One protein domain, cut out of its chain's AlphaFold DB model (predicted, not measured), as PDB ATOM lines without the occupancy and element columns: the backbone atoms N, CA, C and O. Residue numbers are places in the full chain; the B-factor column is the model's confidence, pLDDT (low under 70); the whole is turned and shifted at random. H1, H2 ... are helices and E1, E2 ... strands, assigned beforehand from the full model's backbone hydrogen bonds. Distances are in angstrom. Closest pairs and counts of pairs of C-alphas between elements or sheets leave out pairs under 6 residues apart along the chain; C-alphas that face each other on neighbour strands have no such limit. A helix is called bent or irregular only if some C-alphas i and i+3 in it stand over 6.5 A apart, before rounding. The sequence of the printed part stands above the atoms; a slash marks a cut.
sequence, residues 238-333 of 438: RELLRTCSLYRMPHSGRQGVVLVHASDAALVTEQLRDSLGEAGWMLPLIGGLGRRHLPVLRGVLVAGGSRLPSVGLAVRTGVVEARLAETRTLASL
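This is residues 238 to 333 of the 438 residues of the protein "Type I-U CRISPR-associated protein Cas5/Cas6" of Actinomyces oris (UniProt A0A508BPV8). A strongly twisted sheet of five strands curls round one helix, H2, which covers one face; a short helix, H1, only grazes the sheet. The long hairpin E2 and E3 and the hairpin E4 and E5 make the sheet's two sides, with short E1 between them. The 96 printed residues, mixed in class, hold two named helices and five named strands, along the chain H1 E1 H2 E2 E3 E4 E5; the antiparallel sheet runs E2 E3 E1 E5 E4. It is compact, with a radius of gyration of the C-alphas of 12.8 A, and spans 34 by 27 by 22 A.

Look first at the hairpin of E2, residues 279 to 289, and E3, residues 294 to 304: N 283 and O 301 are within hydrogen-bond range at 2.8 A. E1, residues 244 to 248, is next, with N 247 and O 300 at 2.9 A. E5, residues 318 to 325, has staggered pairing: N 248 and O 323 are at 2.8 A towards E1, and N 313 and O 320 at 2.8 A towards E4, residues 310 to 315. H2, residues 262 to 276, is on one face, making two layers; its closest C-alphas to E3 are Ala 262 and Val 296, 4.3 A. E1, H2 and E2 form a split strand-helix-strand unit, its strands running the same way with E3 between, and a right-handed crossover. H1, residues 238 to 243, has every O i to N i+4 pair within hydrogen-bond range, H2 9 of 11.

Find C-alpha 238 at (0.532, -37.771, -6.473), where H1 begins, and C-alpha 325 at (0.511, -42.773, -22.224), where E5 ends. E3 measures 30.1 A, E2 28.6 A, E5 21.6 A and H2 20.6 A; H2 is irregular, with C-alphas 263 and 266 7.3 A apart.

The farthest C-alphas, Glu 278 and Arg 291, are 38.4 A apart. The printed part has no cut; the E1 to H2 link is long. Mean pLDDT of the printed part is 81.7, with residues 238 to 239, 242, 251 to 258 and 290 to 292 under 70.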
ATOM      1  N   ARG A 238      -0.544 -38.166  -5.572       66.19
ATOM      2  CA  ARG A 238       0.532 -37.771  -6.473       66.19
ATOM      3  C   ARG A 238       1.646 -38.811  -6.523       66.19
ATOM      4  O   ARG A 238       2.180 -39.034  -7.604       66.19
ATOM      5  N   GLU A 239       1.983 -39.425  -5.400       66.50
ATOM      6  CA  GLU A 239       2.984 -40.483  -5.294       66.50
ATOM      7  C   GLU A 239       2.503 -41.769  -5.972       66.50
ATOM      8  O   GLU A 239       3.197 -42.290  -6.843       66.50
ATOM      9  N   LEU A 240       1.263 -42.193  -5.709       72.19
ATOM     10  CA  LEU A 240       0.663 -43.348  -6.387       72.19
ATOM     11  C   LEU A 240       0.621 -43.164  -7.910       72.19
ATOM     12  O   LEU A 240       0.970 -44.065  -8.667       72.19
ATOM     13  N   LEU A 241       0.249 -41.977  -8.401       79.00
ATOM     14  CA  LEU A 241       0.247 -41.715  -9.845       79.00
ATOM     15  C   LEU A 241       1.644 -41.735 -10.475       79.00
ATOM     16  O   LEU A 241       1.738 -41.960 -11.681       79.00
ATOM     17  N   ARG A 242       2.715 -41.477  -9.710       69.81
ATOM     18  CA  ARG A 242       4.098 -41.522 -10.221       69.81
ATOM     19  C   ARG A 242       4.571 -42.953 -10.464       69.81
ATOM     20  O   ARG A 242       5.390 -43.166 -11.355       69.81
ATOM     21  N   THR A 243       4.070 -43.921  -9.702       70.69
ATOM     22  CA  THR A 243       4.449 -45.336  -9.843       70.69
ATOM     23  C   THR A 243       3.616 -46.058 -10.903       70.69
ATOM     24  O   THR A 243       4.038 -47.093 -11.428       70.69
ATOM     25  N   CYS A 244       2.481 -45.474 -11.291       85.38
ATOM     26  CA  CYS A 244       1.566 -46.045 -12.265       85.38
ATOM     27  C   CYS A 244       1.935 -45.748 -13.727       85.38
ATOM     28  O   CYS A 244       2.421 -44.678 -14.087       85.38
ATOM     29  N   SER A 245       1.596 -46.691 -14.598       89.50
ATOM     30  CA  SER A 245       1.600 -46.570 -16.052       89.50
ATOM     31  C   SER A 245       0.162 -46.509 -16.559       89.50
ATOM     32  O   SER A 245      -0.680 -47.300 -16.147       89.50
ATOM     33  N   LEU A 246      -0.146 -45.553 -17.436       93.06
ATOM     34  CA  LEU A 246      -1.482 -45.418 -18.011       93.06
ATOM     35  C   LEU A 246      -1.513 -46.053 -19.401       93.06
ATOM     36  O   LEU A 246      -0.907 -45.528 -20.331       93.06
ATOM     37  N   TYR A 247      -2.285 -47.123 -19.560       93.25
ATOM     38  CA  TYR A 247      -2.572 -47.727 -20.859       93.25
ATOM     39  C   TYR A 247      -3.871 -47.150 -21.414       93.25
ATOM     40  O   TYR A 247      -4.956 -47.386 -20.885       93.25
ATOM     41  N   ARG A 248      -3.773 -46.332 -22.464       90.56
ATOM     42  CA  ARG A 248      -4.914 -45.658 -23.096       90.56
ATOM     43  C   ARG A 248      -5.537 -46.539 -24.166       90.56
ATOM     44  O   ARG A 248      -4.845 -46.996 -25.073       90.56
ATOM     45  N   MET A 249      -6.858 -46.668 -24.097       89.88
ATOM     46  CA  MET A 249      -7.646 -47.254 -25.179       89.88
ATOM     47  C   MET A 249      -7.749 -46.267 -26.351       89.88
ATOM     48  O   MET A 249      -7.759 -45.046 -26.117       89.88
ATOM     49  N   PRO A 250      -7.840 -46.757 -27.601       81.06
ATOM     50  CA  PRO A 250      -7.975 -45.898 -28.769       81.06
ATOM     51  C   PRO A 250      -9.180 -44.956 -28.628       81.06
ATOM     52  O   PRO A 250     -10.246 -45.321 -28.134       81.06
ATOM     53  N   HIS A 251      -8.987 -43.696 -29.028       67.94
ATOM     54  CA  HIS A 251     -10.010 -42.655 -28.943       67.94
ATOM     55  C   HIS A 251     -10.571 -42.342 -30.331       67.94
ATOM     56  O   HIS A 251      -9.832 -42.274 -31.310       67.94
ATOM     57  N   SER A 252     -11.878 -42.110 -30.416       56.75
ATOM     58  CA  SER A 252     -12.575 -41.820 -31.668       56.75
ATOM     59  C   SER A 252     -12.114 -40.497 -32.296       56.75
ATOM     60  O   SER A 252     -12.331 -39.431 -31.716       56.75
ATOM     61  N   GLY A 253     -11.565 -40.557 -33.511       43.25
ATOM     62  CA  GLY A 253     -11.307 -39.397 -34.364       43.25
ATOM     63  C   GLY A 253     -11.445 -39.755 -35.844       43.25
ATOM     64  O   GLY A 253     -10.523 -40.309 -36.416       43.25
ATOM     65  N   ARG A 254     -12.612 -39.447 -36.435       43.84
ATOM     66  CA  ARG A 254     -12.981 -39.344 -37.875       43.84
ATOM     67  C   ARG A 254     -12.537 -40.395 -38.917       43.84
ATOM     68  O   ARG A 254     -13.040 -40.312 -40.032       43.84
ATOM     69  N   GLN A 255     -11.714 -41.392 -38.615       40.00
ATOM     70  CA  GLN A 255     -11.328 -42.439 -39.565       40.00
ATOM     71  C   GLN A 255     -11.290 -43.797 -38.865       40.00
ATOM     72  O   GLN A 255     -10.353 -44.062 -38.129       40.00
ATOM     73  N   GLY A 256     -12.344 -44.603 -39.061       54.47
ATOM     74  CA  GLY A 256     -12.443 -46.028 -38.701       54.47
ATOM     75  C   GLY A 256     -11.729 -46.451 -37.412       54.47
ATOM     76  O   GLY A 256     -10.595 -46.908 -37.470       54.47
ATOM     77  N   VAL A 257     -12.386 -46.327 -36.252       57.53
ATOM     78  CA  VAL A 257     -11.797 -46.720 -34.957       57.53
ATOM     79  C   VAL A 257     -12.772 -47.577 -34.152       57.53
ATOM     80  O   VAL A 257     -13.958 -47.258 -34.062       57.53
ATOM     81  N   VAL A 258     -12.232 -48.639 -33.554       66.75
ATOM     82  CA  VAL A 258     -12.896 -49.589 -32.652       66.75
ATOM     83  C   VAL A 258     -13.105 -48.951 -31.273       66.75
ATOM     84  O   VAL A 258     -12.187 -48.362 -30.702       66.75
ATOM     85  N   LEU A 259     -14.324 -49.047 -30.746       77.62
ATOM     86  CA  LEU A 259     -14.714 -48.537 -29.433       77.62
ATOM     87  C   LEU A 259     -14.612 -49.656 -28.395       77.62
ATOM     88  O   LEU A 259     -15.243 -50.690 -28.567       77.62
ATOM     89  N   VAL A 260     -13.870 -49.433 -27.308       86.94
ATOM     90  CA  VAL A 260     -13.807 -50.400 -26.204       86.94
ATOM     91  C   VAL A 260     -14.952 -50.133 -25.233       86.94
ATOM     92  O   VAL A 260     -14.988 -49.090 -24.566       86.94
ATOM     93  N   HIS A 261     -15.908 -51.057 -25.176       86.69
ATOM     94  CA  HIS A 261     -17.039 -50.966 -24.263       86.69
ATOM     95  C   HIS A 261     -16.572 -51.148 -22.817       86.69
ATOM     96  O   HIS A 261     -15.634 -51.889 -22.541       86.69
ATOM     97  N   ALA A 262     -17.225 -50.473 -21.871       87.12
ATOM     98  CA  ALA A 262     -16.889 -50.649 -20.457       87.12
ATOM     99  C   ALA A 262     -17.184 -52.077 -19.948       87.12
ATOM    100  O   ALA A 262     -16.519 -52.533 -19.028       87.12
ATOM    101  N   SER A 263     -18.088 -52.816 -20.605       86.06
ATOM    102  CA  SER A 263     -18.314 -54.251 -20.366       86.06
ATOM    103  C   SER A 263     -17.092 -55.127 -20.669       86.06
ATOM    104  O   SER A 263     -16.997 -56.234 -20.153       86.06
ATOM    105  N   ASP A 264     -16.149 -54.647 -21.485       89.19
ATOM    106  CA  ASP A 264     -14.908 -55.366 -21.798       89.19
ATOM    107  C   ASP A 264     -13.803 -55.092 -20.764       89.19
ATOM    108  O   ASP A 264     -12.703 -55.621 -20.886       89.19
ATOM    109  N   ALA A 265     -14.059 -54.267 -19.740       90.25
ATOM    110  CA  ALA A 265     -13.036 -53.840 -18.789       90.25
ATOM    111  C   ALA A 265     -12.397 -55.004 -18.020       90.25
ATOM    112  O   ALA A 265     -11.184 -54.986 -17.822       90.25
ATOM    113  N   ALA A 266     -13.175 -56.015 -17.626       90.12
ATOM    114  CA  ALA A 266     -12.644 -57.181 -16.921       90.12
ATOM    115  C   ALA A 266     -11.707 -58.003 -17.828       90.12
ATOM    116  O   ALA A 266     -10.541 -58.197 -17.499       90.12
ATOM    117  N   LEU A 267     -12.177 -58.331 -19.037       91.19
ATOM    118  CA  LEU A 267     -11.409 -59.034 -20.070       91.19
ATOM    119  C   LEU A 267     -10.122 -58.284 -20.472       91.19
ATOM    120  O   LEU A 267      -9.083 -58.892 -20.723       91.19
ATOM    121  N   VAL A 268     -10.184 -56.954 -20.562       92.94
ATOM    122  CA  VAL A 268      -9.016 -56.111 -20.855       92.94
ATOM    123  C   VAL A 268      -8.028 -56.103 -19.690       92.94
ATOM    124  O   VAL A 268      -6.822 -56.127 -19.923       92.94
ATOM    125  N   THR A 269      -8.518 -56.057 -18.450       92.81
ATOM    126  CA  THR A 269      -7.668 -56.056 -17.250       92.81
ATOM    127  C   THR A 269      -6.911 -57.378 -17.117       92.81
ATOM    128  O   THR A 269      -5.711 -57.353 -16.869       92.81
ATOM    129  N   GLU A 270      -7.571 -58.508 -17.377       91.88
ATOM    130  CA  GLU A 270      -6.952 -59.842 -17.414       91.88
ATOM    131  C   GLU A 270      -5.848 -59.928 -18.475       91.88
ATOM    132  O   GLU A 270      -4.696 -60.185 -18.147       91.88
ATOM    133  N   GLN A 271      -6.152 -59.587 -19.732       94.38
ATOM    134  CA  GLN A 271      -5.153 -59.625 -20.810       94.38
ATOM    135  C   GLN A 271      -3.965 -58.686 -20.567       94.38
ATOM    136  O   GLN A 271      -2.832 -59.005 -20.937       94.38
ATOM    137  N   LEU A 272      -4.202 -57.513 -19.968       92.94
ATOM    138  CA  LEU A 272      -3.121 -56.615 -19.568       92.94
ATOM    139  C   LEU A 272      -2.278 -57.225 -18.451       92.94
ATOM    140  O   LEU A 272      -1.060 -57.091 -18.498       92.94
ATOM    141  N   ARG A 273      -2.888 -57.894 -17.470       90.62
ATOM    142  CA  ARG A 273      -2.159 -58.596 -16.409       90.62
ATOM    143  C   ARG A 273      -1.255 -59.670 -17.002       90.62
ATOM    144  O   ARG A 273      -0.051 -59.625 -16.776       90.62
ATOM    145  N   ASP A 274      -1.799 -60.518 -17.867       90.94
ATOM    146  CA  ASP A 274      -1.043 -61.581 -18.538       90.94
ATOM    147  C   ASP A 274       0.110 -61.024 -19.386       90.94
ATOM    148  O   ASP A 274       1.213 -61.570 -19.401       90.94
ATOM    149  N   SER A 275      -0.119 -59.901 -20.073       90.50
ATOM    150  CA  SER A 275       0.881 -59.284 -20.954       90.50
ATOM    151  C   SER A 275       1.988 -58.543 -20.203       90.50
ATOM    152  O   SER A 275       3.112 -58.442 -20.699       90.50
ATOM    153  N   LEU A 276       1.674 -57.953 -19.047       86.00
ATOM    154  CA  LEU A 276       2.600 -57.114 -18.283       86.00
ATOM    155  C   LEU A 276       3.289 -57.888 -17.144       86.00
ATOM    156  O   LEU A 276       4.289 -57.399 -16.610       86.00
ATOM    157  N   GLY A 277       2.823 -59.096 -16.818       81.00
ATOM    158  CA  GLY A 277       3.359 -59.949 -15.756       81.00
ATOM    159  C   GLY A 277       2.844 -59.550 -14.373       81.00
ATOM    160  O   GLY A 277       1.737 -59.031 -14.246       81.00
ATOM    161  N   GLU A 278       3.654 -59.773 -13.332       72.00
ATOM    162  CA  GLU A 278       3.314 -59.444 -11.937       72.00
ATOM    163  C   GLU A 278       3.193 -57.922 -11.719       72.00
ATOM    164  O   GLU A 278       4.113 -57.221 -11.286       72.00
ATOM    165  N   ALA A 279       2.033 -57.382 -12.085       75.06
ATOM    166  CA  ALA A 279       1.591 -56.048 -11.722       75.06
ATOM    167  C   ALA A 279       1.036 -56.067 -10.291       75.06
ATOM    168  O   ALA A 279       0.342 -57.000  -9.903       75.06
ATOM    169  N   GLY A 280       1.310 -55.014  -9.521       76.88
ATOM    170  CA  GLY A 280       0.800 -54.874  -8.159       76.88
ATOM    171  C   GLY A 280      -0.712 -54.651  -8.127       76.88
ATOM    172  O   GLY A 280      -1.407 -55.287  -7.346       76.88
ATOM    173  N   TRP A 281      -1.236 -53.760  -8.976       90.06
ATOM    174  CA  TRP A 281      -2.684 -53.582  -9.138       90.06
ATOM    175  C   TRP A 281      -3.049 -52.844 -10.423       90.06
ATOM    176  O   TRP A 281      -2.248 -52.098 -10.994       90.06
ATOM    177  N   MET A 282      -4.298 -53.009 -10.856       94.25
ATOM    178  CA  MET A 282      -4.870 -52.312 -12.006       94.25
ATOM    179  C   MET A 282      -6.179 -51.606 -11.654       94.25
ATOM    180  O   MET A 282      -7.056 -52.173 -11.012       94.25
ATOM    181  N   LEU A 283      -6.340 -50.367 -12.113       94.06
ATOM    182  CA  LEU A 283      -7.573 -49.597 -11.994       94.06
ATOM    183  C   LEU A 283      -8.125 -49.296 -13.398       94.06
ATOM    184  O   LEU A 283      -7.589 -48.420 -14.093       94.06
ATOM    185  N   PRO A 284      -9.185 -49.991 -13.843       93.69
ATOM    186  CA  PRO A 284      -9.865 -49.675 -15.090       93.69
ATOM    187  C   PRO A 284     -10.588 -48.326 -14.988       93.69
ATOM    188  O   PRO A 284     -11.252 -48.013 -14.004       93.69
ATOM    189  N   LEU A 285     -10.441 -47.499 -16.024       91.81
ATOM    190  CA  LEU A 285     -10.907 -46.116 -16.046       91.81
ATOM    191  C   LEU A 285     -12.092 -45.982 -17.002       91.81
ATOM    192  O   LEU A 285     -11.917 -45.872 -18.222       91.81
ATOM    193  N   ILE A 286     -13.299 -45.965 -16.445       88.19
ATOM    194  CA  ILE A 286     -14.546 -45.907 -17.214       88.19
ATOM    195  C   ILE A 286     -15.002 -44.453 -17.377       88.19
ATOM    196  O   ILE A 286     -14.918 -43.633 -16.464       88.19
ATOM    197  N   GLY A 287     -15.456 -44.096 -18.576       85.06
ATOM    198  CA  GLY A 287     -15.982 -42.765 -18.874       85.06
ATOM    199  C   GLY A 287     -17.137 -42.807 -19.865       85.06
ATOM    200  O   GLY A 287     -17.356 -43.811 -20.530       85.06
ATOM    201  N   GLY A 288     -17.856 -41.695 -20.010       79.50
ATOM    202  CA  GLY A 288     -18.960 -41.585 -20.972       79.50
ATOM    203  C   GLY A 288     -18.503 -41.121 -22.359       79.50
ATOM    204  O   GLY A 288     -17.591 -40.293 -22.478       79.50
ATOM    205  N   LEU A 289     -19.149 -41.610 -23.421       75.44
ATOM    206  CA  LEU A 289     -19.005 -41.114 -24.794       75.44
ATOM    207  C   LEU A 289     -20.337 -40.597 -25.366       75.44
ATOM    208  O   LEU A 289     -21.373 -41.258 -25.299       75.44
ATOM    209  N   GLY A 290     -20.275 -39.428 -26.013       69.50
ATOM    210  CA  GLY A 290     -21.397 -38.841 -26.750       69.50
ATOM    211  C   GLY A 290     -22.518 -38.296 -25.857       69.50
ATOM    212  O   GLY A 290     -22.432 -38.313 -24.634       69.50
ATOM    213  N   ARG A 291     -23.598 -37.808 -26.485       63.31
ATOM    214  CA  ARG A 291     -24.753 -37.207 -25.782       63.31
ATOM    215  C   ARG A 291     -25.539 -38.201 -24.921       63.31
ATOM    216  O   ARG A 291     -26.232 -37.782 -24.006       63.31
ATOM    217  N   ARG A 292     -25.446 -39.497 -25.233       62.69
ATOM    218  CA  ARG A 292     -26.110 -40.579 -24.492       62.69
ATOM    219  C   ARG A 292     -25.246 -41.165 -23.371       62.69
ATOM    220  O   ARG A 292     -25.658 -42.148 -22.778       62.69
ATOM    221  N   HIS A 293     -24.066 -40.592 -23.104       72.06
ATOM    222  CA  HIS A 293     -23.147 -41.051 -22.056       72.06
ATOM    223  C   HIS A 293     -22.866 -42.562 -22.098       72.06
ATOM    224  O   HIS A 293     -22.816 -43.214 -21.063       72.06
ATOM    225  N   LEU A 294     -22.650 -43.116 -23.298       77.75
ATOM    226  CA  LEU A 294     -22.343 -44.540 -23.451       77.75
ATOM    227  C   LEU A 294     -21.082 -44.891 -22.640       77.75
ATOM    228  O   LEU A 294     -20.059 -44.225 -22.848       77.75
ATOM    229  N   PRO A 295     -21.132 -45.888 -21.739       82.31
ATOM    230  CA  PRO A 295     -20.006 -46.228 -20.883       82.31
ATOM    231  C   PRO A 295     -18.922 -46.940 -21.697       82.31
ATOM    232  O   PRO A 295     -19.160 -47.946 -22.368       82.31
ATOM    233  N   VAL A 296     -17.712 -46.391 -21.655       86.62
ATOM    234  CA  VAL A 296     -16.555 -46.874 -22.412       86.62
ATOM    235  C   VAL A 296     -15.318 -46.952 -21.538       86.62
ATOM    236  O   VAL A 296     -15.092 -46.096 -20.677       86.62
ATOM    237  N   LEU A 297     -14.466 -47.935 -21.815       89.50
ATOM    238  CA  LEU A 297     -13.161 -48.024 -21.183       89.50
ATOM    239  C   LEU A 297     -12.225 -46.997 -21.828       89.50
ATOM    240  O   LEU A 297     -11.932 -47.039 -23.022       89.50
ATOM    241  N   ARG A 298     -11.757 -46.027 -21.043       88.25
ATOM    242  CA  ARG A 298     -10.837 -44.977 -21.510       88.25
ATOM    243  C   ARG A 298      -9.377 -45.379 -21.355       88.25
ATOM    244  O   ARG A 298      -8.515 -44.803 -22.026       88.25
ATOM    245  N   GLY A 299      -9.096 -46.319 -20.473       92.38
ATOM    246  CA  GLY A 299      -7.761 -46.819 -20.204       92.38
ATOM    247  C   GLY A 299      -7.733 -47.643 -18.932       92.38
ATOM    248  O   GLY A 299      -8.753 -47.793 -18.266       92.38
ATOM    249  N   VAL A 300      -6.551 -48.134 -18.597       94.50
ATOM    250  CA  VAL A 300      -6.271 -48.840 -17.350       94.50
ATOM    251  C   VAL A 300      -5.032 -48.205 -16.736       94.50
ATOM    252  O   VAL A 300      -4.028 -47.989 -17.420       94.50
ATOM    253  N   LEU A 301      -5.129 -47.833 -15.465       93.94
ATOM    254  CA  LEU A 301      -3.988 -47.407 -14.670       93.94
ATOM    255  C   LEU A 301      -3.362 -48.659 -14.051       93.94
ATOM    256  O   LEU A 301      -4.055 -49.396 -13.365       93.94
ATOM    257  N   VAL A 302      -2.085 -48.907 -14.312       93.00
ATOM    258  CA  VAL A 302      -1.376 -50.123 -13.894       93.00
ATOM    259  C   VAL A 302      -0.231 -49.746 -12.966       93.00
ATOM    260  O   VAL A 302       0.627 -48.952 -13.352       93.00
ATOM    261  N   ALA A 303      -0.193 -50.308 -11.764       88.12
ATOM    262  CA  ALA A 303       0.931 -50.200 -10.846       88.12
ATOM    263  C   ALA A 303       1.785 -51.472 -10.920       88.12
ATOM    264  O   ALA A 303       1.266 -52.569 -10.753       88.12
ATOM    265  N   GLY A 304       3.093 -51.332 -11.147       78.88
ATOM    266  CA  GLY A 304       4.007 -52.473 -11.315       78.88
ATOM    267  C   GLY A 304       3.998 -53.082 -12.726       78.88
ATOM    268  O   GLY A 304       3.472 -52.480 -13.663       78.88
ATOM    269  N   GLY A 305       4.622 -54.255 -12.873       76.75
ATOM    270  CA  GLY A 305       4.739 -54.982 -14.142       76.75
ATOM    271  C   GLY A 305       5.740 -54.403 -15.154       76.75
ATOM    272  O   GLY A 305       6.367 -53.354 -14.958       76.75
ATOM    273  N   SER A 306       5.896 -55.116 -16.270       77.00
ATOM    274  CA  SER A 306       6.672 -54.686 -17.435       77.00
ATOM    275  C   SER A 306       6.016 -53.478 -18.105       77.00
ATOM    276  O   SER A 306       4.804 -53.428 -18.255       77.00
ATOM    277  N   ARG A 307       6.807 -52.500 -18.562       83.69
ATOM    278  CA  ARG A 307       6.290 -51.306 -19.259       83.69
ATOM    279  C   ARG A 307       6.415 -51.455 -20.771       83.69
ATOM    280  O   ARG A 307       7.332 -50.909 -21.384       83.69
ATOM    281  N   LEU A 308       5.488 -52.195 -21.372       81.81
ATOM    282  CA  LEU A 308       5.405 -52.319 -22.828       81.81
ATOM    283  C   LEU A 308       4.851 -51.024 -23.454       81.81
ATOM    284  O   LEU A 308       3.909 -50.450 -22.902       81.81
ATOM    285  N   PRO A 309       5.392 -50.555 -24.595       81.62
ATOM    286  CA  PRO A 309       4.927 -49.330 -25.254       81.62
ATOM    287  C   PRO A 309       3.492 -49.456 -25.785       81.62
ATOM    288  O   PRO A 309       2.746 -48.472 -25.811       81.62
ATOM    289  N   SER A 310       3.088 -50.665 -26.170       89.50
ATOM    290  CA  SER A 310       1.715 -51.005 -26.508       89.50
ATOM    291  C   SER A 310       1.420 -52.481 -26.257       89.50
ATOM    292  O   SER A 310       2.332 -53.304 -26.191       89.50
ATOM    293  N   VAL A 311       0.135 -52.794 -26.087       91.75
ATOM    294  CA  VAL A 311      -0.382 -54.150 -25.881       91.75
ATOM    295  C   VAL A 311      -1.577 -54.359 -26.806       91.75
ATOM    296  O   VAL A 311      -2.488 -53.527 -26.847       91.75
ATOM    297  N   GLY A 312      -1.563 -55.454 -27.565       91.94
ATOM    298  CA  GLY A 312      -2.708 -55.891 -28.362       91.94
ATOM    299  C   GLY A 312      -3.720 -56.611 -27.476       91.94
ATOM    300  O   GLY A 312      -3.353 -57.533 -26.760       91.94
ATOM    301  N   LEU A 313      -4.978 -56.184 -27.523       93.44
ATOM    302  CA  LEU A 313      -6.053 -56.683 -26.673       93.44
ATOM    303  C   LEU A 313      -7.233 -57.120 -27.535       93.44
ATOM    304  O   LEU A 313      -7.708 -56.361 -28.386       93.44
ATOM    305  N   ALA A 314      -7.735 -58.323 -27.294       90.75
ATOM    306  CA  ALA A 314      -8.986 -58.793 -27.857       90.75
ATOM    307  C   ALA A 314     -10.165 -58.208 -27.066       90.75
ATOM    308  O   ALA A 314     -10.242 -58.332 -25.845       90.75
ATOM    309  N   VAL A 315     -11.096 -57.575 -27.773       88.56
ATOM    310  CA  VAL A 315     -12.373 -57.077 -27.250       88.56
ATOM    311  C   VAL A 315     -13.504 -57.593 -28.140       88.56
ATOM    312  O   VAL A 315     -13.264 -58.079 -29.247       88.56
ATOM    313  N   ARG A 316     -14.764 -57.475 -27.706       82.88
ATOM    314  CA  ARG A 316     -15.917 -57.993 -28.476       82.88
ATOM    315  C   ARG A 316     -15.991 -57.445 -29.902       82.88
ATOM    316  O   ARG A 316     -16.462 -58.113 -30.813       82.88
ATOM    317  N   THR A 317     -15.525 -56.215 -30.093       80.81
ATOM    318  CA  THR A 317     -15.560 -55.500 -31.373       80.81
ATOM    319  C   THR A 317     -14.309 -55.709 -32.237       80.81
ATOM    320  O   THR A 317     -14.168 -55.036 -33.257       80.81
ATOM    321  N   GLY A 318     -13.389 -56.596 -31.844       85.69
ATOM    322  CA  GLY A 318     -12.164 -56.914 -32.582       85.69
ATOM    323  C   GLY A 318     -10.900 -56.778 -31.732       85.69
ATOM    324  O   GLY A 318     -10.947 -56.842 -30.511       85.69
ATOM    325  N   VAL A 319      -9.753 -56.580 -32.379       87.69
ATOM    326  CA  VAL A 319      -8.475 -56.368 -31.684       87.69
ATOM    327  C   VAL A 319      -8.171 -54.875 -31.624       87.69
ATOM    328  O   VAL A 319      -8.252 -54.173 -32.634       87.69
ATOM    329  N   VAL A 320      -7.820 -54.389 -30.438       89.69
ATOM    330  CA  VAL A 320      -7.423 -53.001 -30.186       89.69
ATOM    331  C   VAL A 320      -6.015 -52.938 -29.623       89.69
ATOM    332  O   VAL A 320      -5.544 -53.868 -28.980       89.69
ATOM    333  N   GLU A 321      -5.342 -51.816 -29.844       90.19
ATOM    334  CA  GLU A 321      -4.020 -51.568 -29.278       90.19
ATOM    335  C   GLU A 321      -4.136 -50.568 -28.121       90.19
ATOM    336  O   GLU A 321      -4.457 -49.393 -28.333       90.19
ATOM    337  N   ALA A 322      -3.870 -51.021 -26.895       91.62
ATOM    338  CA  ALA A 322      -3.713 -50.141 -25.745       91.62
ATOM    339  C   ALA A 322      -2.289 -49.590 -25.720       91.62
ATOM    340  O   ALA A 322      -1.320 -50.347 -25.703       91.62
ATOM    341  N   ARG A 323      -2.149 -48.264 -25.711       90.12
ATOM    342  CA  ARG A 323      -0.838 -47.601 -25.781       90.12
ATOM    343  C   ARG A 323      -0.460 -46.981 -24.452       90.12
ATOM    344  O   ARG A 323      -1.297 -46.343 -23.809       90.12
ATOM    345  N   LEU A 324       0.808 -47.119 -24.083       88.88
ATOM    346  CA  LEU A 324       1.362 -46.427 -22.932       88.88
ATOM    347  C   LEU A 324       1.269 -44.912 -23.159       88.88
ATOM    348  O   LEU A 324       1.656 -44.391 -24.205       88.88
ATOM    349  N   ALA A 325       0.732 -44.205 -22.176       83.94
ATOM    350  CA  ALA A 325       0.511 -42.773 -22.224       83.94
ATOM    351  C   ALA A 325       0.940 -42.112 -20.919       83.94
ATOM    352  O   ALA A 325       0.951 -42.715 -19.846       83.94
ATOM    353  N   GLU A 326       1.241 -40.821 -20.998       75.81
ATOM    354  CA  GLU A 326       1.492 -40.026 -19.804       75.81
ATOM    355  C   GLU A 326       0.196 -39.868 -18.997       75.81
ATOM    356  O   GLU A 326      -0.862 -39.538 -19.545       75.81
ATOM    357  N   THR A 327       0.275 -40.015 -17.676       77.19
ATOM    358  CA  THR A 327      -0.878 -39.883 -16.767       77.19
ATOM    359  C   THR A 327      -1.571 -38.519 -16.896       77.19
ATOM    360  O   THR A 327      -2.795 -38.425 -16.835       77.19
ATOM    361  N   ARG A 328      -0.833 -37.445 -17.216       71.62
ATOM    362  CA  ARG A 328      -1.406 -36.103 -17.455       71.62
ATOM    363  C   ARG A 328      -2.393 -36.019 -18.630       71.62
ATOM    364  O   ARG A 328      -3.120 -35.032 -18.732       71.62
ATOM    365  N   THR A 329      -2.445 -37.025 -19.508       71.69
ATOM    366  CA  THR A 329      -3.423 -37.083 -20.612       71.69
ATOM    367  C   THR A 329      -4.866 -37.250 -20.122       71.69
ATOM    368  O   THR A 329      -5.799 -36.870 -20.831       71.69
ATOM    369  N   LEU A 330      -5.065 -37.741 -18.893       74.25
ATOM    370  CA  LEU A 330      -6.360 -37.810 -18.221       74.25
ATOM    371  C   LEU A 330      -6.355 -36.912 -16.979       74.25
ATOM    372  O   LEU A 330      -6.000 -37.327 -15.880       74.25
ATOM    373  N   ALA A 331      -6.811 -35.668 -17.147       75.25
ATOM    374  CA  ALA A 331      -6.805 -34.651 -16.088       75.25
ATOM    375  C   ALA A 331      -7.613 -35.037 -14.831       75.25
ATOM    376  O   ALA A 331      -7.380 -34.489 -13.757       75.25
ATOM    377  N   SER A 332      -8.560 -35.971 -14.949       81.69
ATOM    378  CA  SER A 332      -9.344 -36.473 -13.822       81.69
ATOM    379  C   SER A 332      -8.640 -37.549 -12.995       81.69
ATOM    380  O   SER A 332      -9.170 -37.894 -11.947       81.69
ATOM    381  N   LEU A 333      -7.478 -38.069 -13.410       86.19
ATOM    382  CA  LEU A 333      -6.812 -39.169 -12.700       86.19
ATOM    383  C   LEU A 333      -6.504 -38.881 -11.227       86.19
ATOM    384  O   LEU A 333      -6.820 -39.741 -10.413       86.19
TER     385      LEU A 333